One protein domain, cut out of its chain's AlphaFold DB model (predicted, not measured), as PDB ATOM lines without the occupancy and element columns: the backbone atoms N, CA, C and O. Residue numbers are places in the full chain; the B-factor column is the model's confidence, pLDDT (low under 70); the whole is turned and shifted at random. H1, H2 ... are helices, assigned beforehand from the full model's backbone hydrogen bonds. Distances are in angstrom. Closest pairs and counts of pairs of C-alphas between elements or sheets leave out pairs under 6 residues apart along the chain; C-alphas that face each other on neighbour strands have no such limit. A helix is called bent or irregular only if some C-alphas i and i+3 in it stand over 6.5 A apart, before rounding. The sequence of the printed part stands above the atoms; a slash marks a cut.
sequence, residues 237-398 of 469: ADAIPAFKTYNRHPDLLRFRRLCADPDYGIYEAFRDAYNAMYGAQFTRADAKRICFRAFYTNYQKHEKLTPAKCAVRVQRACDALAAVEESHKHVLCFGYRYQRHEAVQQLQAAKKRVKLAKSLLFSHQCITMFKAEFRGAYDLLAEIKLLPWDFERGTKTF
ATOM      1  N   ALA A 237     452.564 418.440 426.344       96.06
ATOM      2  CA  ALA A 237     452.949 419.534 427.244       96.06
ATOM      3  C   ALA A 237     453.727 420.680 426.566       96.06
ATOM      4  O   ALA A 237     453.714 421.806 427.060       96.06
ATOM      5  N   ASP A 238     454.357 420.428 425.427       95.75
ATOM      6  CA  ASP A 238     455.003 421.420 424.559       95.75
ATOM      7  C   ASP A 238     454.025 422.428 423.926       95.75
ATOM      8  O   ASP A 238     454.451 423.510 423.532       95.75
ATOM      9  N   ALA A 239     452.714 422.157 423.909       97.75
ATOM     10  CA  ALA A 239     451.706 423.162 423.549       97.75
ATOM     11  C   ALA A 239     451.434 424.186 424.668       97.75
ATOM     12  O   ALA A 239     450.838 425.236 424.419       97.75
ATOM     13  N   ILE A 240     451.847 423.920 425.915       98.38
ATOM     14  CA  ILE A 240     451.558 424.795 427.065       98.38
ATOM     15  C   ILE A 240     452.050 426.240 426.868       98.38
ATOM     16  O   ILE A 240     451.280 427.143 427.213       98.38
ATOM     17  N   PRO A 241     453.274 426.506 426.364       98.44
ATOM     18  CA  PRO A 241     453.741 427.865 426.093       98.44
ATOM     19  C   PRO A 241     452.806 428.633 425.156       98.44
ATOM     20  O   PRO A 241     452.352 429.709 425.536       98.44
ATOM     21  N   ALA A 242     452.415 428.040 424.021       98.19
ATOM     22  CA  ALA A 242     451.473 428.651 423.082       98.19
ATOM     23  C   ALA A 242     450.146 428.992 423.778       98.19
ATOM     24  O   ALA A 242     449.670 430.126 423.740       98.19
ATOM     25  N   PHE A 243     449.577 428.048 424.539       98.06
ATOM     26  CA  PHE A 243     448.363 428.337 425.304       98.06
ATOM     27  C   PHE A 243     448.567 429.464 426.318       98.06
ATOM     28  O   PHE A 243     447.690 430.309 426.432       98.06
ATOM     29  N   LYS A 244     449.688 429.539 427.044       97.75
ATOM     30  CA  LYS A 244     449.942 430.652 427.981       97.75
ATOM     31  C   LYS A 244     449.949 432.011 427.278       97.75
ATOM     32  O   LYS A 244     449.384 432.948 427.839       97.75
ATOM     33  N   THR A 245     450.524 432.088 426.079       97.88
ATOM     34  CA  THR A 245     450.562 433.303 425.253       97.88
ATOM     35  C   THR A 245     449.156 433.754 424.858       97.88
ATOM     36  O   THR A 245     448.783 434.899 425.105       97.88
ATOM     37  N   TYR A 246     448.330 432.851 424.315       97.44
ATOM     38  CA  TYR A 246     447.045 433.238 423.712       97.44
ATOM     39  C   TYR A 246     445.823 433.105 424.630       97.44
ATOM     40  O   TYR A 246     444.766 433.631 424.294       97.44
ATOM     41  N   ASN A 247     445.913 432.454 425.800       94.19
ATOM     42  CA  ASN A 247     444.749 432.117 426.647       94.19
ATOM     43  C   ASN A 247     443.878 433.321 427.052       94.19
ATOM     44  O   ASN A 247     442.708 433.137 427.392       94.19
ATOM     45  N   ARG A 248     444.461 434.524 427.068       95.31
ATOM     46  CA  ARG A 248     443.794 435.785 427.427       95.31
ATOM     47  C   ARG A 248     443.496 436.683 426.220       95.31
ATOM     48  O   ARG A 248     442.984 437.778 426.414       95.31
ATOM     49  N   HIS A 249     443.796 436.239 425.000       96.81
ATOM     50  CA  HIS A 249     443.533 437.017 423.794       96.81
ATOM     51  C   HIS A 249     442.015 437.235 423.621       96.81
ATOM     52  O   HIS A 249     441.273 436.245 423.657       96.81
ATOM     53  N   PRO A 250     441.527 438.474 423.398       96.81
ATOM     54  CA  PRO A 250     440.092 438.773 423.296       96.81
ATOM     55  C   PRO A 250     439.352 437.895 422.280       96.81
ATOM     56  O   PRO A 250     438.320 437.307 422.604       96.81
ATOM     57  N   ASP A 251     439.928 437.711 421.090       94.62
ATOM     58  CA  ASP A 251     439.343 436.852 420.054       94.62
ATOM     59  C   ASP A 251     439.247 435.380 420.455       94.62
ATOM     60  O   ASP A 251     438.271 434.719 420.114       94.62
ATOM     61  N   LEU A 252     440.220 434.849 421.207       95.62
ATOM     62  CA  LEU A 252     440.144 433.473 421.697       95.62
ATOM     63  C   LEU A 252     439.049 433.335 422.764       95.62
ATOM     64  O   LEU A 252     438.357 432.319 422.820       95.62
ATOM     65  N   LEU A 253     438.841 434.365 423.589       96.12
ATOM     66  CA  LEU A 253     437.724 434.410 424.537       96.12
ATOM     67  C   LEU A 253     436.371 434.517 423.813       96.12
ATOM     68  O   LEU A 253     435.418 433.847 424.208       96.12
ATOM     69  N   ARG A 254     436.278 435.304 422.730       97.06
ATOM     70  CA  ARG A 254     435.100 435.339 421.839       97.06
ATOM     71  C   ARG A 254     434.856 433.967 421.205       97.06
ATOM     72  O   ARG A 254     433.741 433.466 421.301       97.06
ATOM     73  N   PHE A 255     435.893 433.338 420.652       96.88
ATOM     74  CA  PHE A 255     435.834 431.995 420.071       96.88
ATOM     75  C   PHE A 255     435.291 430.969 421.076       96.88
ATOM     76  O   PHE A 255     434.334 430.263 420.781       96.88
ATOM     77  N   ARG A 256     435.826 430.949 422.305       95.88
ATOM     78  CA  ARG A 256     435.351 430.080 423.396       95.88
ATOM     79  C   ARG A 256     433.882 430.274 423.735       95.88
ATOM     80  O   ARG A 256     433.184 429.286 423.939       95.88
ATOM     81  N   ARG A 257     433.424 431.527 423.811       95.88
ATOM     82  CA  ARG A 257     432.011 431.833 424.075       95.88
ATOM     83  C   ARG A 257     431.126 431.248 422.978       95.88
ATOM     84  O   ARG A 257     430.232 430.481 423.302       95.88
ATOM     85  N   LEU A 258     431.457 431.495 421.711       96.44
ATOM     86  CA  LEU A 258     430.719 430.947 420.566       96.44
ATOM     87  C   LEU A 258     430.744 429.414 420.514       96.44
ATOM     88  O   LEU A 258     429.765 428.790 420.125       96.44
ATOM     89  N   CYS A 259     431.845 428.768 420.902       95.69
ATOM     90  CA  CYS A 259     431.885 427.306 420.955       95.69
ATOM     91  C   CYS A 259     431.027 426.713 422.085       95.69
ATOM     92  O   CYS A 259     430.682 425.538 422.005       95.69
ATOM     93  N   ALA A 260     430.727 427.481 423.135       93.00
ATOM     94  CA  ALA A 260     429.913 427.046 424.272       93.00
ATOM     95  C   ALA A 260     428.438 427.476 424.174       93.00
ATOM     96  O   ALA A 260     427.630 427.022 424.983       93.00
ATOM     97  N   ASP A 261     428.102 428.343 423.219       93.44
ATOM     98  CA  ASP A 261     426.766 428.904 423.037       93.44
ATOM     99  C   ASP A 261     425.828 427.892 422.339       93.44
ATOM    100  O   ASP A 261     426.141 427.429 421.235       93.44
ATOM    101  N   PRO A 262     424.710 427.490 422.975       87.69
ATOM    102  CA  PRO A 262     423.743 426.571 422.379       87.69
ATOM    103  C   PRO A 262     422.853 427.212 421.303       87.69
ATOM    104  O   PRO A 262     422.363 426.482 420.437       87.69
ATOM    105  N   ASP A 263     422.646 428.529 421.359       89.56
ATOM    106  CA  ASP A 263     421.634 429.252 420.584       89.56
ATOM    107  C   ASP A 263     422.249 429.899 419.338       89.56
ATOM    108  O   ASP A 263     421.717 429.765 418.232       89.56
ATOM    109  N   TYR A 264     423.412 430.539 419.494       91.31
ATOM    110  CA  TYR A 264     424.189 431.115 418.394       91.31
ATOM    111  C   TYR A 264     425.655 430.681 418.484       91.31
ATOM    112  O   TYR A 264     426.539 431.376 418.991       91.31
ATOM    113  N   GLY A 265     425.897 429.467 417.999       94.69
ATOM    114  CA  GLY A 265     427.174 428.794 418.132       94.69
ATOM    115  C   GLY A 265     428.226 429.213 417.104       94.69
ATOM    116  O   GLY A 265     428.027 430.004 416.178       94.69
ATOM    117  N   ILE A 266     429.397 428.594 417.239       96.00
ATOM    118  CA  ILE A 266     430.538 428.794 416.338       96.00
ATOM    119  C   ILE A 266     430.215 428.502 414.866       96.00
ATOM    120  O   ILE A 266     430.813 429.099 413.973       96.00
ATOM    121  N   TYR A 267     429.280 427.590 414.592       95.75
ATOM    122  CA  TYR A 267     428.909 427.230 413.226       95.75
ATOM    123  C   TYR A 267     428.101 428.340 412.551       95.75
ATOM    124  O   TYR A 267     428.358 428.664 411.394       95.75
ATOM    125  N   GLU A 268     427.159 428.941 413.271       96.69
ATOM    126  CA  GLU A 268     426.349 430.062 412.808       96.69
ATOM    127  C   GLU A 268     427.248 431.272 412.526       96.69
ATOM    128  O   GLU A 268     427.237 431.791 411.409       96.69
ATOM    129  N   ALA A 269     428.140 431.608 413.464       96.69
ATOM    130  CA  ALA A 269     429.109 432.690 413.291       96.69
ATOM    131  C   ALA A 269     430.021 432.488 412.061       96.69
ATOM    132  O   ALA A 269     430.231 433.414 411.280       96.69
ATOM    133  N   PHE A 270     430.544 431.274 411.849       96.50
ATOM    134  CA  PHE A 270     431.409 430.974 410.697       96.50
ATOM    135  C   PHE A 270     430.659 431.001 409.367       96.50
ATOM    136  O   PHE A 270     431.217 431.446 408.364       96.50
ATOM    137  N   ARG A 271     429.418 430.503 409.338       97.00
ATOM    138  CA  ARG A 271     428.555 430.571 408.154       97.00
ATOM    139  C   ARG A 271     428.327 432.024 407.755       97.00
ATOM    140  O   ARG A 271     428.539 432.365 406.595       97.00
ATOM    141  N   ASP A 272     427.930 432.856 408.714       97.50
ATOM    142  CA  ASP A 272     427.556 434.247 408.464       97.50
ATOM    143  C   ASP A 272     428.771 435.064 408.016       97.50
ATOM    144  O   ASP A 272     428.707 435.734 406.986       97.50
ATOM    145  N   ALA A 273     429.915 434.902 408.689       97.06
ATOM    146  CA  ALA A 273     431.169 435.539 408.286       97.06
ATOM    147  C   ALA A 273     431.625 435.103 406.883       97.06
ATOM    148  O   ALA A 273     432.041 435.931 406.071       97.06
ATOM    149  N   TYR A 274     431.522 433.808 406.557       97.31
ATOM    150  CA  TYR A 274     431.885 433.315 405.228       97.31
ATOM    151  C   TYR A 274     430.958 433.876 404.142       97.31
ATOM    152  O   TYR A 274     431.432 434.320 403.094       97.31
ATOM    153  N   ASN A 275     429.645 433.848 404.378       97.12
ATOM    154  CA  ASN A 275     428.645 434.341 403.435       97.12
ATOM    155  C   ASN A 275     428.816 435.845 403.190       97.12
ATOM    156  O   ASN A 275     428.835 436.260 402.033       97.12
ATOM    157  N   ALA A 276     429.043 436.631 404.247       97.56
ATOM    158  CA  ALA A 276     429.312 438.063 404.143       97.56
ATOM    159  C   ALA A 276     430.609 438.362 403.372       97.56
ATOM    160  O   ALA A 276     430.622 439.223 402.498       97.56
ATOM    161  N   MET A 277     431.693 437.627 403.648       96.75
ATOM    162  CA  MET A 277     433.005 437.884 403.039       96.75
ATOM    163  C   MET A 277     433.088 437.481 401.560       96.75
ATOM    164  O   MET A 277     433.857 438.077 400.807       96.75
ATOM    165  N   TYR A 278     432.341 436.458 401.139       95.50
ATOM    166  CA  TYR A 278     432.480 435.866 399.801       95.50
ATOM    167  C   TYR A 278     431.191 435.847 398.972       95.50
ATOM    168  O   TYR A 278     431.179 435.219 397.914       95.50
ATOM    169  N   GLY A 279     430.111 436.486 399.437       94.94
ATOM    170  CA  GLY A 279     428.818 436.501 398.742       94.94
ATOM    171  C   GLY A 279     428.201 435.106 398.569       94.94
ATOM    172  O   GLY A 279     427.523 434.842 397.580       94.94
ATOM    173  N   ALA A 280     428.497 434.183 399.488       93.19
ATOM    174  CA  ALA A 280     428.009 432.806 399.441       93.19
ATOM    175  C   ALA A 280     426.667 432.650 400.179       93.19
ATOM    176  O   ALA A 280     426.261 433.510 400.956       93.19
ATOM    177  N   GLN A 281     425.992 431.519 399.960       94.75
ATOM    178  CA  GLN A 281     424.739 431.156 400.635       94.75
ATOM    179  C   GLN A 281     424.858 429.780 401.303       94.75
ATOM    180  O   GLN A 281     424.068 428.869 401.060       94.75
ATOM    181  N   PHE A 282     425.900 429.588 402.111       93.75
ATOM    182  CA  PHE A 282     426.093 428.325 402.817       93.75
ATOM    183  C   PHE A 282     425.071 428.119 403.934       93.75
ATOM    184  O   PHE A 282     424.679 429.060 404.626       93.75
ATOM    185  N   THR A 283     424.686 426.858 404.136       93.50
ATOM    186  CA  THR A 283     423.777 426.435 405.204       93.50
ATOM    187  C   THR A 283     424.531 426.145 406.507       93.50
ATOM    188  O   THR A 283     425.763 426.089 406.559       93.50
ATOM    189  N   ARG A 284     423.790 425.865 407.587       86.75
ATOM    190  CA  ARG A 284     424.378 425.367 408.843       86.75
ATOM    191  C   ARG A 284     425.131 424.042 408.657       86.75
ATOM    192  O   ARG A 284     426.150 423.818 409.306       86.75
ATOM    193  N   ALA A 285     424.654 423.155 407.782       87.88
ATOM    194  CA  ALA A 285     425.329 421.884 407.521       87.88
ATOM    195  C   ALA A 285     426.708 422.109 406.875       87.88
ATOM    196  O   ALA A 285     427.683 421.444 407.240       87.88
ATOM    197  N   ASP A 286     426.811 423.105 405.992       92.25
ATOM    198  CA  ASP A 286     428.063 423.502 405.345       92.25
ATOM    199  C   ASP A 286     429.050 424.156 406.318       92.25
ATOM    200  O   ASP A 286     430.264 423.982 406.176       92.25
ATOM    201  N   ALA A 287     428.553 424.837 407.355       93.88
ATOM    202  CA  ALA A 287     429.383 425.477 408.375       93.88
ATOM    203  C   ALA A 287     430.365 424.506 409.045       93.88
ATOM    204  O   ALA A 287     431.518 424.860 409.293       93.88
ATOM    205  N   LYS A 288     429.965 423.243 409.257       92.94
ATOM    206  CA  LYS A 288     430.868 422.199 409.777       92.94
ATOM    207  C   LYS A 288     432.091 422.015 408.885       92.94
ATOM    208  O   LYS A 288     433.209 421.860 409.376       92.94
ATOM    209  N   ARG A 289     431.894 422.067 407.566       93.69
ATOM    210  CA  ARG A 289     432.965 421.953 406.575       93.69
ATOM    211  C   ARG A 289     433.850 423.200 406.560       93.69
ATOM    212  O   ARG A 289     435.064 423.047 406.427       93.69
ATOM    213  N   ILE A 290     433.270 424.392 406.718       95.88
ATOM    214  CA  ILE A 290     434.017 425.658 406.835       95.88
ATOM    215  C   ILE A 290     434.922 425.609 408.071       95.88
ATOM    216  O   ILE A 290     436.141 425.722 407.938       95.88
ATOM    217  N   CYS A 291     434.354 425.324 409.247       95.44
ATOM    218  CA  CYS A 291     435.081 425.155 410.508       95.44
ATOM    219  C   CYS A 291     436.193 424.106 410.392       95.44
ATOM    220  O   CYS A 291     437.343 424.368 410.735       95.44
ATOM    221  N   PHE A 292     435.889 422.930 409.831       94.38
ATOM    222  CA  PHE A 292     436.885 421.877 409.645       94.38
ATOM    223  C   PHE A 292     438.077 422.352 408.798       94.38
ATOM    224  O   PHE A 292     439.233 422.099 409.142       94.38
ATOM    225  N   ARG A 293     437.820 423.074 407.696       95.06
ATOM    226  CA  ARG A 293     438.890 423.635 406.859       95.06
ATOM    227  C   ARG A 293     439.654 424.743 407.571       95.06
ATOM    228  O   ARG A 293     440.879 424.755 407.471       95.06
ATOM    229  N   ALA A 294     438.964 425.615 408.294       96.19
ATOM    230  CA  ALA A 294     439.580 426.687 409.058       96.19
ATOM    231  C   ALA A 294     440.532 426.150 410.133       96.19
ATOM    232  O   ALA A 294     441.674 426.589 410.193       96.19
ATOM    233  N   PHE A 295     440.123 425.162 410.933       94.94
ATOM    234  CA  PHE A 295     440.906 424.708 412.094       94.94
ATOM    235  C   PHE A 295     441.995 423.692 411.738       94.94
ATOM    236  O   PHE A 295     443.065 423.673 412.350       94.94
ATOM    237  N   TYR A 296     441.757 422.836 410.739       92.69
ATOM    238  CA  TYR A 296     442.566 421.626 410.536       92.69
ATOM    239  C   TYR A 296     443.340 421.583 409.215       92.69
ATOM    240  O   TYR A 296     444.071 420.625 408.972       92.69
ATOM    241  N   THR A 297     443.266 422.617 408.374       92.06
ATOM    242  CA  THR A 297     444.114 422.697 407.169       92.06
ATOM    243  C   THR A 297     445.571 423.043 407.524       92.06
ATOM    244  O   THR A 297     445.864 423.567 408.598       92.06
ATOM    245  N   ASN A 298     446.507 422.717 406.628       91.50
ATOM    246  CA  ASN A 298     447.914 423.111 406.720       91.50
ATOM    247  C   ASN A 298     448.086 424.600 406.377       91.50
ATOM    248  O   ASN A 298     448.018 424.964 405.206       91.50
ATOM    249  N   TYR A 299     448.327 425.450 407.375       92.56
ATOM    250  CA  TYR A 299     448.448 426.896 407.161       92.56
ATOM    251  C   TYR A 299     449.680 427.275 406.338       92.56
ATOM    252  O   TYR A 299     449.538 428.028 405.380       92.56
ATOM    253  N   GLN A 300     450.843 426.667 406.595       88.12
ATOM    254  CA  GLN A 300     452.091 426.970 405.876       88.12
ATOM    255  C   GLN A 300     451.967 426.783 404.357       88.12
ATOM    256  O   GLN A 300     452.488 427.568 403.563       88.12
ATOM    257  N   LYS A 301     451.247 425.740 403.919       86.38
ATOM    258  CA  LYS A 301     450.994 425.507 402.487       86.38
ATOM    259  C   LYS A 301     450.117 426.605 401.872       86.38
ATOM    260  O   LYS A 301     450.248 426.896 400.684       86.38
ATOM    261  N   HIS A 302     449.208 427.172 402.658       86.19
ATOM    262  CA  HIS A 302     448.218 428.143 402.205       86.19
ATOM    263  C   HIS A 302     448.704 429.594 402.295       86.19
ATOM    264  O   HIS A 302     448.281 430.397 401.470       86.19
ATOM    265  N   GLU A 303     449.641 429.916 403.188       85.75
ATOM    266  CA  GLU A 303     450.257 431.253 403.279       85.75
ATOM    267  C   GLU A 303     451.001 431.661 401.999       85.75
ATOM    268  O   GLU A 303     451.083 432.841 401.672       85.75
ATOM    269  N   LYS A 304     451.479 430.690 401.211       86.69
ATOM    270  CA  LYS A 304     452.126 430.938 399.907       86.69
ATOM    271  C   LYS A 304     451.141 431.258 398.774       86.69
ATOM    272  O   LYS A 304     451.554 431.537 397.645       86.69
ATOM    273  N   LEU A 305     449.839 431.158 399.029       88.62
ATOM    274  CA  LEU A 305     448.779 431.353 398.046       88.62
ATOM    275  C   LEU A 305     447.955 432.590 398.403       88.62
ATOM    276  O   LEU A 305     447.906 433.014 399.550       88.62
ATOM    277  N   THR A 306     447.249 433.145 397.422       88.81
ATOM    278  CA  THR A 306     446.207 434.163 397.636       88.81
ATOM    279  C   THR A 306     444.881 433.643 397.081       88.81
ATOM    280  O   THR A 306     444.908 432.785 396.186       88.81
ATOM    281  N   PRO A 307     443.721 434.141 397.551       88.06
ATOM    282  CA  PRO A 307     442.430 433.791 396.959       88.06
ATOM    283  C   PRO A 307     442.406 434.026 395.443       88.06
ATOM    284  O   PRO A 307     441.996 433.136 394.704       88.06
ATOM    285  N   ALA A 308     442.978 435.140 394.967       90.50
ATOM    286  CA  ALA A 308     443.115 435.437 393.539       90.50
ATOM    287  C   ALA A 308     443.937 434.374 392.783       90.50
ATOM    288  O   ALA A 308     443.491 433.851 391.763       90.50
ATOM    289  N   LYS A 309     445.104 433.961 393.309       93.88
ATOM    290  CA  LYS A 309     445.913 432.884 392.702       93.88
ATOM    291  C   LYS A 309     445.157 431.551 392.664       93.88
ATOM    292  O   LYS A 309     445.289 430.792 391.704       93.88
ATOM    293  N   CYS A 310     444.374 431.249 393.698       94.44
ATOM    294  CA  CYS A 310     443.526 430.060 393.724       94.44
ATOM    295  C   CYS A 310     442.370 430.154 392.716       94.44
ATOM    296  O   CYS A 310     442.099 429.166 392.039       94.44
ATOM    297  N   ALA A 311     441.737 431.320 392.567       94.12
ATOM    298  CA  ALA A 311     440.677 431.559 391.590       94.12
ATOM    299  C   ALA A 311     441.183 431.382 390.150       94.12
ATOM    300  O   ALA A 311     440.578 430.642 389.381       94.12
ATOM    301  N   VAL A 312     442.364 431.920 389.824       96.44
ATOM    302  CA  VAL A 312     443.019 431.698 388.519       96.44
ATOM    303  C   VAL A 312     443.266 430.207 388.257       96.44
ATOM    304  O   VAL A 312     443.084 429.732 387.139       96.44
ATOM    305  N   ARG A 313     443.645 429.427 389.280       96.38
ATOM    306  CA  ARG A 313     443.794 427.964 389.143       96.38
ATOM    307  C   ARG A 313     442.466 427.253 388.898       96.38
ATOM    308  O   ARG A 313     442.458 426.264 388.174       96.38
ATOM    309  N   VAL A 314     441.377 427.719 389.513       97.25
ATOM    310  CA  VAL A 314     440.031 427.192 389.243       97.25
ATOM    311  C   VAL A 314     439.648 427.484 387.800       97.25
ATOM    312  O   VAL A 314     439.278 426.544 387.106       97.25
ATOM    313  N   GLN A 315     439.820 428.727 387.343       97.81
ATOM    314  CA  GLN A 315     439.500 429.122 385.973       97.81
ATOM    315  C   GLN A 315     440.256 428.261 384.957       97.81
ATOM    316  O   GLN A 315     439.628 427.547 384.187       97.81
ATOM    317  N   ARG A 316     441.588 428.177 385.069       97.88
ATOM    318  CA  ARG A 316     442.418 427.333 384.187       97.88
ATOM    319  C   ARG A 316     441.997 425.861 384.188       97.88
ATOM    320  O   ARG A 316     442.093 425.190 383.166       97.88
ATOM    321  N   ALA A 317     441.577 425.330 385.338       97.25
ATOM    322  CA  ALA A 317     441.100 423.953 385.423       97.25
ATOM    323  C   ALA A 317     439.736 423.773 384.736       97.25
ATOM    324  O   ALA A 317     439.511 422.723 384.139       97.25
ATOM    325  N   CYS A 318     438.846 424.765 384.829       97.81
ATOM    326  CA  CYS A 318     437.565 424.781 384.124       97.81
ATOM    327  C   CYS A 318     437.765 424.909 382.609       97.81
ATOM    328  O   CYS A 318     437.170 424.129 381.875       97.81
ATOM    329  N   ASP A 319     438.650 425.799 382.154       97.62
ATOM    330  CA  ASP A 319     438.971 425.968 380.730       97.62
ATOM    331  C   ASP A 319     439.527 424.660 380.141       97.62
ATOM    332  O   ASP A 319     439.088 424.188 379.094       97.62
ATOM    333  N   ALA A 320     440.441 424.007 380.871       96.88
ATOM    334  CA  ALA A 320     440.974 422.705 380.482       96.88
ATOM    335  C   ALA A 320     439.901 421.603 380.471       96.88
ATOM    336  O   ALA A 320     439.953 420.713 379.627       96.88
ATOM    337  N   LEU A 321     438.938 421.635 381.401       97.56
ATOM    338  CA  LEU A 321     437.817 420.695 381.396       97.56
ATOM    339  C   LEU A 321     436.922 420.913 380.173       97.56
ATOM    340  O   LEU A 321     436.596 419.931 379.520       97.56
ATOM    341  N   ALA A 322     436.587 422.161 379.838       97.50
ATOM    342  CA  ALA A 322     435.766 422.480 378.671       97.50
ATOM    343  C   ALA A 322     436.416 421.987 377.366       97.50
ATOM    344  O   ALA A 322     435.757 421.346 376.551       97.50
ATOM    345  N   ALA A 323     437.731 422.189 377.209       96.81
ATOM    346  CA  ALA A 323     438.477 421.675 376.059       96.81
ATOM    347  C   ALA A 323     438.462 420.133 375.978       96.81
ATOM    348  O   ALA A 323     438.278 419.562 374.903       96.81
ATOM    349  N   VAL A 324     438.618 419.446 377.118       96.50
ATOM    350  CA  VAL A 324     438.560 417.974 377.185       96.50
ATOM    351  C   VAL A 324     437.142 417.454 376.943       96.50
ATOM    352  O   VAL A 324     436.983 416.410 376.320       96.50
ATOM    353  N   GLU A 325     436.108 418.157 377.405       97.31
ATOM    354  CA  GLU A 325     434.708 417.801 377.149       97.31
ATOM    355  C   GLU A 325     434.372 417.882 375.661       97.31
ATOM    356  O   GLU A 325     433.714 416.978 375.142       97.31
ATOM    357  N   GLU A 326     434.869 418.902 374.963       95.69
ATOM    358  CA  GLU A 326     434.679 419.043 373.519       95.69
ATOM    359  C   GLU A 326     435.415 417.947 372.735       95.69
ATOM    360  O   GLU A 326     434.819 417.256 371.907       95.69
ATOM    361  N   SER A 327     436.680 417.683 373.083       93.62
ATOM    362  CA  SER A 327     437.442 416.569 372.504       93.62
ATOM    363  C   SER A 327     436.770 415.212 372.764       93.62
ATOM    364  O   SER A 327     436.643 414.389 371.858       93.62
ATOM    365  N   HIS A 328     436.261 414.991 373.980       95.44
ATOM    366  CA  HIS A 328     435.551 413.769 374.348       95.44
ATOM    367  C   HIS A 328     434.274 413.569 373.521       95.44
ATOM    368  O   HIS A 328     434.034 412.456 373.054       95.44
ATOM    369  N   LYS A 329     433.476 414.622 373.285       94.94
ATOM    370  CA  LYS A 329     432.299 414.551 372.395       94.94
ATOM    371  C   LYS A 329     432.697 414.130 370.981       94.94
ATOM    372  O   LYS A 329     432.100 413.203 370.438       94.94
ATOM    373  N   HIS A 330     433.743 414.743 370.426       93.75
ATOM    374  CA  HIS A 330     434.243 414.398 369.096       93.75
ATOM    375  C   HIS A 330     434.685 412.925 369.006       93.75
ATOM    376  O   HIS A 330     434.308 412.209 368.080       93.75
ATOM    377  N   VAL A 331     435.432 412.429 370.001       93.56
ATOM    378  CA  VAL A 331     435.884 411.026 370.055       93.56
ATOM    379  C   VAL A 331     434.721 410.043 370.238       93.56
ATOM    380  O   VAL A 331     434.765 408.932 369.706       93.56
ATOM    381  N   LEU A 332     433.656 410.417 370.950       89.00
ATOM    382  CA  LEU A 332     432.458 409.578 371.030       89.00
ATOM    383  C   LEU A 332     431.775 409.432 369.663       89.00
ATOM    384  O   LEU A 332     431.365 408.322 369.321       89.00
ATOM    385  N   CYS A 333     431.713 410.506 368.874       89.81
ATOM    386  CA  CYS A 333     431.107 410.496 367.541       89.81
ATOM    387  C   CYS A 333     431.953 409.749 366.500       89.81
ATOM    388  O   CYS A 333     431.407 408.944 365.750       89.81
ATOM    389  N   PHE A 334     433.272 409.973 366.473       88.56
ATOM    390  CA  PHE A 334     434.128 409.550 365.351       88.56
ATOM    391  C   PHE A 334     435.274 408.603 365.731       88.56
ATOM    392  O   PHE A 334     435.951 408.070 364.857       88.56
ATOM    393  N   GLY A 335     435.533 408.405 367.024       79.81
ATOM    394  CA  GLY A 335     436.717 407.694 367.500       79.81
ATOM    395  C   GLY A 335     436.558 406.176 367.598       79.81
ATOM    396  O   GLY A 335     435.483 405.646 367.898       79.81
ATOM    397  N   TYR A 336     437.682 405.477 367.442       87.50
ATOM    398  CA  TYR A 336     437.795 404.040 367.693       87.50
ATOM    399  C   TYR A 336     437.654 403.708 369.189       87.50
ATOM    400  O   TYR A 336     437.854 404.551 370.068       87.50
ATOM    401  N   ARG A 337     437.367 402.436 369.507       89.38
ATOM    402  CA  ARG A 337     437.140 401.956 370.889       89.38
ATOM    403  C   ARG A 337     438.254 402.357 371.867       89.38
ATOM    404  O   ARG A 337     437.951 402.753 372.989       89.38
ATOM    405  N   TYR A 338     439.518 402.278 371.447       91.94
ATOM    406  CA  TYR A 338     440.666 402.671 372.273       91.94
ATOM    407  C   TYR A 338     440.665 404.174 372.599       91.94
ATOM    408  O   TYR A 338     440.773 404.552 373.764       91.94
ATOM    409  N   GLN A 339     440.440 405.022 371.591       92.69
ATOM    410  CA  GLN A 339     440.386 406.479 371.753       92.69
ATOM    411  C   GLN A 339     439.260 406.892 372.708       92.69
ATOM    412  O   GLN A 339     439.448 407.769 373.547       92.69
ATOM    413  N   ARG A 340     438.103 406.213 372.652       92.94
ATOM    414  CA  ARG A 340     436.991 406.450 373.590       92.94
ATOM    415  C   ARG A 340     437.389 406.193 375.041       92.94
ATOM    416  O   ARG A 340     437.057 406.988 375.915       92.94
ATOM    417  N   HIS A 341     438.110 405.104 375.308       92.94
ATOM    418  CA  HIS A 341     438.580 404.798 376.659       92.94
ATOM    419  C   HIS A 341     439.568 405.856 377.174       92.94
ATOM    420  O   HIS A 341     439.423 406.332 378.302       92.94
ATOM    421  N   GLU A 342     440.528 406.271 376.346       94.69
ATOM    422  CA  GLU A 342     441.473 407.336 376.697       94.69
ATOM    423  C   GLU A 342     440.753 408.666 376.979       94.69
ATOM    424  O   GLU A 342     440.992 409.296 378.012       94.69
ATOM    425  N   ALA A 343     439.800 409.054 376.127       94.12
ATOM    426  CA  ALA A 343     439.018 410.274 376.308       94.12
ATOM    427  C   ALA A 343     438.227 410.267 377.631       94.12
ATOM    428  O   ALA A 343     438.174 411.282 378.329       94.12
ATOM    429  N   VAL A 344     437.652 409.122 378.031       95.00
ATOM    430  CA  VAL A 344     436.968 408.981 379.331       95.00
ATOM    431  C   VAL A 344     437.943 409.199 380.493       95.00
ATOM    432  O   VAL A 344     437.613 409.911 381.446       95.00
ATOM    433  N   GLN A 345     439.153 408.635 380.424       96.00
ATOM    434  CA  GLN A 345     440.176 408.831 381.458       96.00
ATOM    435  C   GLN A 345     440.626 410.295 381.550       96.00
ATOM    436  O   GLN A 345     440.727 410.843 382.654       96.00
ATOM    437  N   GLN A 346     440.842 410.952 380.408       96.62
ATOM    438  CA  GLN A 346     441.189 412.373 380.348       96.62
ATOM    439  C   GLN A 346     440.076 413.242 380.956       96.62
ATOM    440  O   GLN A 346     440.360 414.114 381.786       96.62
ATOM    441  N   LEU A 347     438.808 412.953 380.642       97.12
ATOM    442  CA  LEU A 347     437.651 413.649 381.209       97.12
ATOM    443  C   LEU A 347     437.568 413.478 382.732       97.12
ATOM    444  O   LEU A 347     437.386 414.452 383.468       97.12
ATOM    445  N   GLN A 348     437.744 412.255 383.237       96.81
ATOM    446  CA  GLN A 348     437.768 411.990 384.678       96.81
ATOM    447  C   GLN A 348     438.926 412.722 385.375       96.81
ATOM    448  O   GLN A 348     438.738 413.310 386.450       96.81
ATOM    449  N   ALA A 349     440.112 412.750 384.761       97.12
ATOM    450  CA  ALA A 349     441.269 413.478 385.273       97.12
ATOM    451  C   ALA A 349     441.025 414.998 385.307       97.12
ATOM    452  O   ALA A 349     441.336 415.642 386.315       97.12
ATOM    453  N   ALA A 350     440.418 415.572 384.264       97.06
ATOM    454  CA  ALA A 350     440.058 416.989 384.208       97.06
ATOM    455  C   ALA A 350     439.016 417.359 385.282       97.06
ATOM    456  O   ALA A 350     439.237 418.290 386.066       97.06
ATOM    457  N   LYS A 351     437.951 416.557 385.436       97.38
ATOM    458  CA  LYS A 351     436.954 416.721 386.514       97.38
ATOM    459  C   LYS A 351     437.604 416.680 387.900       97.38
ATOM    460  O   LYS A 351     437.302 417.506 388.769       97.38
ATOM    461  N   LYS A 352     438.558 415.764 388.112       97.06
ATOM    462  CA  LYS A 352     439.343 415.681 389.356       97.06
ATOM    463  C   LYS A 352     440.187 416.941 389.588       97.06
ATOM    464  O   LYS A 352     440.221 417.425 390.722       97.06
ATOM    465  N   ARG A 353     440.824 417.505 388.554       97.62
ATOM    466  CA  ARG A 353     441.599 418.762 388.650       97.62
ATOM    467  C   ARG A 353     440.718 419.942 389.067       97.62
ATOM    468  O   ARG A 353     441.085 420.643 390.009       97.62
ATOM    469  N   VAL A 354     439.538 420.106 388.461       97.81
ATOM    470  CA  VAL A 354     438.566 421.148 388.852       97.81
ATOM    471  C   VAL A 354     438.152 420.990 390.315       97.81
ATOM    472  O   VAL A 354     438.207 421.950 391.086       97.81
ATOM    473  N   LYS A 355     437.804 419.767 390.742       97.44
ATOM    474  CA  LYS A 355     437.440 419.473 392.139       97.44
ATOM    475  C   LYS A 355     438.560 419.844 393.119       97.44
ATOM    476  O   LYS A 355     438.287 420.439 394.163       97.44
ATOM    477  N   LEU A 356     439.813 419.519 392.791       95.81
ATOM    478  CA  LEU A 356     440.979 419.856 393.615       95.81
ATOM    479  C   LEU A 356     441.232 421.368 393.670       95.81
ATOM    480  O   LEU A 356     441.464 421.893 394.760       95.81
ATOM    481  N   ALA A 357     441.138 422.072 392.539       96.62
ATOM    482  CA  ALA A 357     441.301 423.525 392.484       96.62
ATOM    483  C   ALA A 357     440.222 424.247 393.309       96.62
ATOM    484  O   ALA A 357     440.551 425.086 394.149       96.62
ATOM    485  N   LYS A 358     438.948 423.851 393.163       96.44
ATOM    486  CA  LYS A 358     437.833 424.385 393.966       96.44
ATOM    487  C   LYS A 358     438.027 424.105 395.457       96.44
ATOM    488  O   LYS A 358     437.843 424.994 396.283       96.44
ATOM    489  N   SER A 359     438.461 422.893 395.819       95.06
ATOM    490  CA  SER A 359     438.761 422.552 397.215       95.06
ATOM    491  C   SER A 359     439.917 423.378 397.791       95.06
ATOM    492  O   SER A 359     439.901 423.675 398.989       95.06
ATOM    493  N   LEU A 360     440.924 423.712 396.979       94.38
ATOM    494  CA  LEU A 360     442.054 424.544 397.389       94.38
ATOM    495  C   LEU A 360     441.610 425.988 397.649       94.38
ATOM    496  O   LEU A 360     441.938 426.525 398.706       94.38
ATOM    497  N   LEU A 361     440.840 426.575 396.724       96.00
ATOM    498  CA  LEU A 361     440.253 427.908 396.881       96.00
ATOM    499  C   LEU A 361     439.389 427.978 398.143       96.00
ATOM    500  O   LEU A 361     439.655 428.807 399.007       96.00
ATOM    501  N   PHE A 362     438.451 427.040 398.298       96.12
ATOM    502  CA  PHE A 362     437.571 426.967 399.464       96.12
ATOM    503  C   PHE A 362     438.352 426.887 400.781       96.12
ATOM    504  O   PHE A 362     438.054 427.595 401.737       96.12
ATOM    505  N   SER A 363     439.397 426.052 400.836       95.50
ATOM    506  CA  SER A 363     440.219 425.930 402.048       95.50
ATOM    507  C   SER A 363     440.963 427.229 402.363       95.50
ATOM    508  O   SER A 363     441.057 427.599 403.527       95.50
ATOM    509  N   HIS A 364     441.459 427.939 401.343       95.50
ATOM    510  CA  HIS A 364     442.095 429.246 401.534       95.50
ATOM    511  C   HIS A 364     441.094 430.290 402.046       95.50
ATOM    512  O   HIS A 364     441.356 430.960 403.042       95.50
ATOM    513  N   GLN A 365     439.909 430.359 401.442       95.94
ATOM    514  CA  GLN A 365     438.844 431.260 401.879       95.94
ATOM    515  C   GLN A 365     438.465 431.031 403.352       95.94
ATOM    516  O   GLN A 365     438.377 431.988 404.122       95.94
ATOM    517  N   CYS A 366     438.341 429.766 403.774       96.88
ATOM    518  CA  CYS A 366     438.081 429.409 405.173       96.88
ATOM    519  C   CYS A 366     439.198 429.881 406.120       96.88
ATOM    520  O   CYS A 366     438.905 430.401 407.191       96.88
ATOM    521  N   ILE A 367     440.470 429.705 405.742       96.31
ATOM    522  CA  ILE A 367     441.619 430.128 406.563       96.31
ATOM    523  C   ILE A 367     441.694 431.654 406.651       96.31
ATOM    524  O   ILE A 367     441.911 432.189 407.733       96.31
ATOM    525  N   THR A 368     441.508 432.347 405.527       95.69
ATOM    526  CA  THR A 368     441.548 433.814 405.464       95.69
ATOM    527  C   THR A 368     440.456 434.420 406.339       95.69
ATOM    528  O   THR A 368     440.748 435.291 407.153       95.69
ATOM    529  N   MET A 369     439.229 433.896 406.242       96.75
ATOM    530  CA  MET A 369     438.120 434.321 407.097       96.75
ATOM    531  C   MET A 369     438.410 434.026 408.572       96.75
ATOM    532  O   MET A 369     438.279 434.915 409.403       96.75
ATOM    533  N   PHE A 370     438.898 432.827 408.904       97.62
ATOM    534  CA  PHE A 370     439.224 432.486 410.290       97.62
ATOM    535  C   PHE A 370     440.298 433.401 410.889       97.62
ATOM    536  O   PHE A 370     440.172 433.835 412.031       97.62
ATOM    537  N   LYS A 371     441.332 433.729 410.108       96.62
ATOM    538  CA  LYS A 371     442.395 434.654 410.515       96.62
ATOM    539  C   LYS A 371     441.876 436.077 410.735       96.62
ATOM    540  O   LYS A 371     442.395 436.757 411.613       96.62
ATOM    541  N   ALA A 372     440.895 436.512 409.945       96.50
ATOM    542  CA  ALA A 372     440.263 437.821 410.085       96.50
ATOM    543  C   ALA A 372     439.332 437.887 411.309       96.50
ATOM    544  O   ALA A 372     439.390 438.850 412.062       96.50
ATOM    545  N   GLU A 373     438.518 436.853 411.534       96.50
ATOM    546  CA  GLU A 373     437.520 436.828 412.614       96.50
ATOM    547  C   GLU A 373     438.095 436.484 413.993       96.50
ATOM    548  O   GLU A 373     437.574 436.927 415.020       96.50
ATOM    549  N   PHE A 374     439.133 435.643 414.034       97.12
ATOM    550  CA  PHE A 374     439.656 435.065 415.270       97.12
ATOM    551  C   PHE A 374     441.183 434.980 415.257       97.12
ATOM    552  O   PHE A 374     441.754 433.889 415.376       97.12
ATOM    553  N   ARG A 375     441.867 436.122 415.132       97.00
ATOM    554  CA  ARG A 375     443.319 436.147 414.912       97.00
ATOM    555  C   ARG A 375     444.096 435.405 416.000       97.00
ATOM    556  O   ARG A 375     444.902 434.537 415.680       97.00
ATOM    557  N   GLY A 376     443.781 435.656 417.270       97.38
ATOM    558  CA  GLY A 376     444.443 434.975 418.390       97.38
ATOM    559  C   GLY A 376     444.199 433.460 418.440       97.38
ATOM    560  O   GLY A 376     445.071 432.711 418.871       97.38
ATOM    561  N   ALA A 377     443.038 432.982 417.975       97.38
ATOM    562  CA  ALA A 377     442.790 431.544 417.853       97.38
ATOM    563  C   ALA A 377     443.564 430.957 416.666       97.38
ATOM    564  O   ALA A 377     444.165 429.894 416.797       97.38
ATOM    565  N   TYR A 378     443.592 431.657 415.530       97.75
ATOM    566  CA  TYR A 378     444.385 431.263 414.368       97.75
ATOM    567  C   TYR A 378     445.875 431.142 414.710       97.75
ATOM    568  O   TYR A 378     446.462 430.104 414.408       97.75
ATOM    569  N   ASP A 379     446.458 432.142 415.374       97.50
ATOM    570  CA  ASP A 379     447.881 432.152 415.733       97.50
ATOM    571  C   ASP A 379     448.210 431.016 416.727       97.50
ATOM    572  O   ASP A 379     449.160 430.261 416.508       97.50
ATOM    573  N   LEU A 380     447.351 430.775 417.730       97.75
ATOM    574  CA  LEU A 380     447.464 429.610 418.623       97.75
ATOM    575  C   LEU A 380     447.472 428.281 417.849       97.75
ATOM    576  O   LEU A 380     448.318 427.418 418.088       97.75
ATOM    577  N   LEU A 381     446.522 428.086 416.927       97.19
ATOM    578  CA  LEU A 381     446.459 426.856 416.137       97.19
ATOM    579  C   LEU A 381     447.641 426.742 415.171       97.19
ATOM    580  O   LEU A 381     448.097 425.627 414.921       97.19
ATOM    581  N   ALA A 382     448.134 427.858 414.635       96.56
ATOM    582  CA  ALA A 382     449.311 427.895 413.779       96.56
ATOM    583  C   ALA A 382     450.549 427.393 414.529       96.56
ATOM    584  O   ALA A 382     451.228 426.509 414.014       96.56
ATOM    585  N   GLU A 383     450.782 427.860 415.759       97.00
ATOM    586  CA  GLU A 383     451.898 427.393 416.593       97.00
ATOM    587  C   GLU A 383     451.786 425.902 416.929       97.00
ATOM    588  O   GLU A 383     452.746 425.153 416.750       97.00
ATOM    589  N   ILE A 384     450.598 425.425 417.321       96.75
ATOM    590  CA  ILE A 384     450.382 423.999 417.632       96.75
ATOM    591  C   ILE A 384     450.672 423.104 416.414       96.75
ATOM    592  O   ILE A 384     451.200 421.999 416.558       96.75
ATOM    593  N   LYS A 385     450.358 423.565 415.195       94.50
ATOM    594  CA  LYS A 385     450.638 422.833 413.943       94.50
ATOM    595  C   LYS A 385     452.127 422.695 413.619       94.50
ATOM    596  O   LYS A 385     452.448 421.946 412.700       94.50
ATOM    597  N   LEU A 386     453.005 423.423 414.307       93.00
ATOM    598  CA  LEU A 386     454.459 423.343 414.135       93.00
ATOM    599  C   LEU A 386     455.126 422.423 415.160       93.00
ATOM    600  O   LEU A 386     456.310 422.128 415.024       93.00
ATOM    601  N   LEU A 387     454.382 421.965 416.172       93.00
ATOM    602  CA  LEU A 387     454.927 421.098 417.209       93.00
ATOM    603  C   LEU A 387     455.300 419.720 416.634       93.00
ATOM    604  O   LEU A 387     454.536 419.152 415.845       93.00
ATOM    605  N   PRO A 388     456.450 419.148 417.024       89.38
ATOM    606  CA  PRO A 388     456.970 417.912 416.449       89.38
ATOM    607  C   PRO A 388     456.307 416.660 417.056       89.38
ATOM    608  O   PRO A 388     456.986 415.727 417.478       89.38
ATOM    609  N   TRP A 389     454.973 416.618 417.109       87.50
ATOM    610  CA  TRP A 389     454.232 415.456 417.604       87.50
ATOM    611  C   TRP A 389     454.264 414.305 416.608       87.50
ATOM    612  O   TRP A 389     453.716 414.399 415.510       87.50
ATOM    613  N   ASP A 390     454.858 413.195 417.035       79.44
ATOM    614  CA  ASP A 390     454.830 411.921 416.322       79.44
ATOM    615  C   ASP A 390     454.427 410.793 417.276       79.44
ATOM    616  O   ASP A 390     455.221 409.951 417.688       79.44
ATOM    617  N   PHE A 391     453.158 410.806 417.685       71.81
ATOM    618  CA  PHE A 391     452.609 409.760 418.550       71.81
ATOM    619  C   PHE A 391     452.227 408.486 417.786       71.81
ATOM    620  O   PHE A 391     451.803 407.512 418.408       71.81
ATOM    621  N   GLU A 392     452.307 408.496 416.452       62.97
ATOM    622  CA  GLU A 392     451.801 407.407 415.615       62.97
ATOM    623  C   GLU A 392     452.883 406.419 415.162       62.97
ATOM    624  O   GLU A 392     452.507 405.322 414.740       62.97
ATOM    625  N   ARG A 393     454.192 406.745 415.181       53.09
ATOM    626  CA  ARG A 393     455.168 405.924 414.433       53.09
ATOM    627  C   ARG A 393     456.524 405.703 415.104       53.09
ATOM    628  O   ARG A 393     457.390 406.563 415.135       53.09
ATOM    629  N   GLY A 394     456.780 404.429 415.409       42.97
ATOM    630  CA  GLY A 394     458.115 403.821 415.343       42.97
ATOM    631  C   GLY A 394     458.580 403.505 413.906       42.97
ATOM    632  O   GLY A 394     459.536 402.757 413.725       42.97
ATOM    633  N   THR A 395     457.913 404.019 412.862       41.66
ATOM    634  CA  THR A 395     458.187 403.695 411.451       41.66
ATOM    635  C   THR A 395     458.375 404.943 410.578       41.66
ATOM    636  O   THR A 395     457.442 405.678 410.249       41.66
ATOM    637  N   LYS A 396     459.635 405.127 410.161       43.38
ATOM    638  CA  LYS A 396     460.174 406.081 409.176       43.38
ATOM    639  C   LYS A 396     459.274 406.254 407.945       43.38
ATOM    640  O   LYS A 396     459.455 405.588 406.931       43.38
ATOM    641  N   THR A 397     458.318 407.169 407.990       47.56
ATOM    642  CA  THR A 397     457.552 407.553 406.800       47.56
ATOM    643  C   THR A 397     457.623 409.059 406.644       47.56
ATOM    644  O   THR A 397     457.321 409.809 407.561       47.56
ATOM    645  N   PHE A 398     458.063 409.480 405.463       51.84
ATOM    646  CA  PHE A 398     458.547 410.817 405.109       51.84
ATOM    647  C   PHE A 398     457.525 411.975 405.190       51.84
ATOM    648  O   PHE A 398     457.797 413.054 404.675       51.84
TER     649      PHE A 398
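AT A GLANCE: This is residues 237 to 398 of the 469 residues of an uncharacterized protein of Hymenobacter nivis (UniProt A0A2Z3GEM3). A long arm of two helices, the hairpin of H6 and H7, runs out from a head of shorter helices gathered at the far end of H7. In the head, H3 and H4 cross each other and pack on the last part of H7, while H8 turns off after H7, with H1 beside it and H2 across it; a tail, residues 390 to 398, sticks out. The printed part has 162 residues with eight named helices, H1 to H8 in order, and no named strand: the class is all helix. It is loose, with a radius of gyration of the C-alphas of 21.1 A, and spans 68 by 45 by 27 A, only just elongated, with the arm making the length.

IN THESE COORDINATES: H1, residues 237 to 246, begins at C-alpha 237 (452.949, 419.534, 427.244) and measures 15.3 A; it is irregular, but only just, with C-alphas 238 and 241 6.7 A apart. H2 is residues 250 to 260, 15.6 A; H3 is residues 266 to 278, 18.1 A; H4 is residues 284 to 296, 18.6 A. H5 is residues 299 to 303, 6.1 A. H6, residues 307 to 334, measures 40.7 A and ends at C-alpha 334 (434.128, 409.550, 365.351). H7, residues 337 to 373, is the longest at 54.4 A. H8, residues 375 to 384, measures 14.3 A and ends at C-alpha 384 (450.382, 423.999, 417.632).

HOW THE PARTS SIT: H7 is the hub, touching four helices. It touches H6 at a shallow tilt of 16 degrees, opposite ways, a helical hairpin; their closest C-alphas, Cys 310 and Leu 361, are 5.0 A apart. With residues 363 to 370 alone it touches H4, about perpendicular at 81 degrees, closest at the C-alphas of Ala 294 and Ile 367, 4.7 A. H3 touches H4 about perpendicular at 88 degrees, closest at the C-alphas of Arg 271 and Ala 287, 5.2 A. H3 also touches H7, closest at the C-alphas of Tyr 274 and Met 369, 6.6 A. H7 and H8 touch only at the corner, closest at the C-alphas of Lys 371 and Tyr 378, 5.5 A. H8 touches H1 at a shallow tilt of 16 degrees, opposite ways, closest at the C-alphas of Ala 242 and Leu 380, 6.1 A. H8 touches H2 about perpendicular at 83 degrees, closest at the C-alphas of Leu 252 and Ala 377, 5.0 A. H5 is close to H7 but not clearly touching, with the C-alphas of His 302 and His 364 6.3 A apart. H1 and H6 are apart. Each O i to N i+4 pair is within hydrogen-bond range in H2, H3, H5, H6, H7 and H8; in H1 it is 4 of 6, in H4 7 of 9.

THE WHOLE: The two C-alphas farthest apart, Arg 248 and Phe 334, are 68.1 A apart. The printed part has no cut, and its seven links between helices are tight. Mean pLDDT of the printed part is 92.5; residues 392 to 398 are under 70.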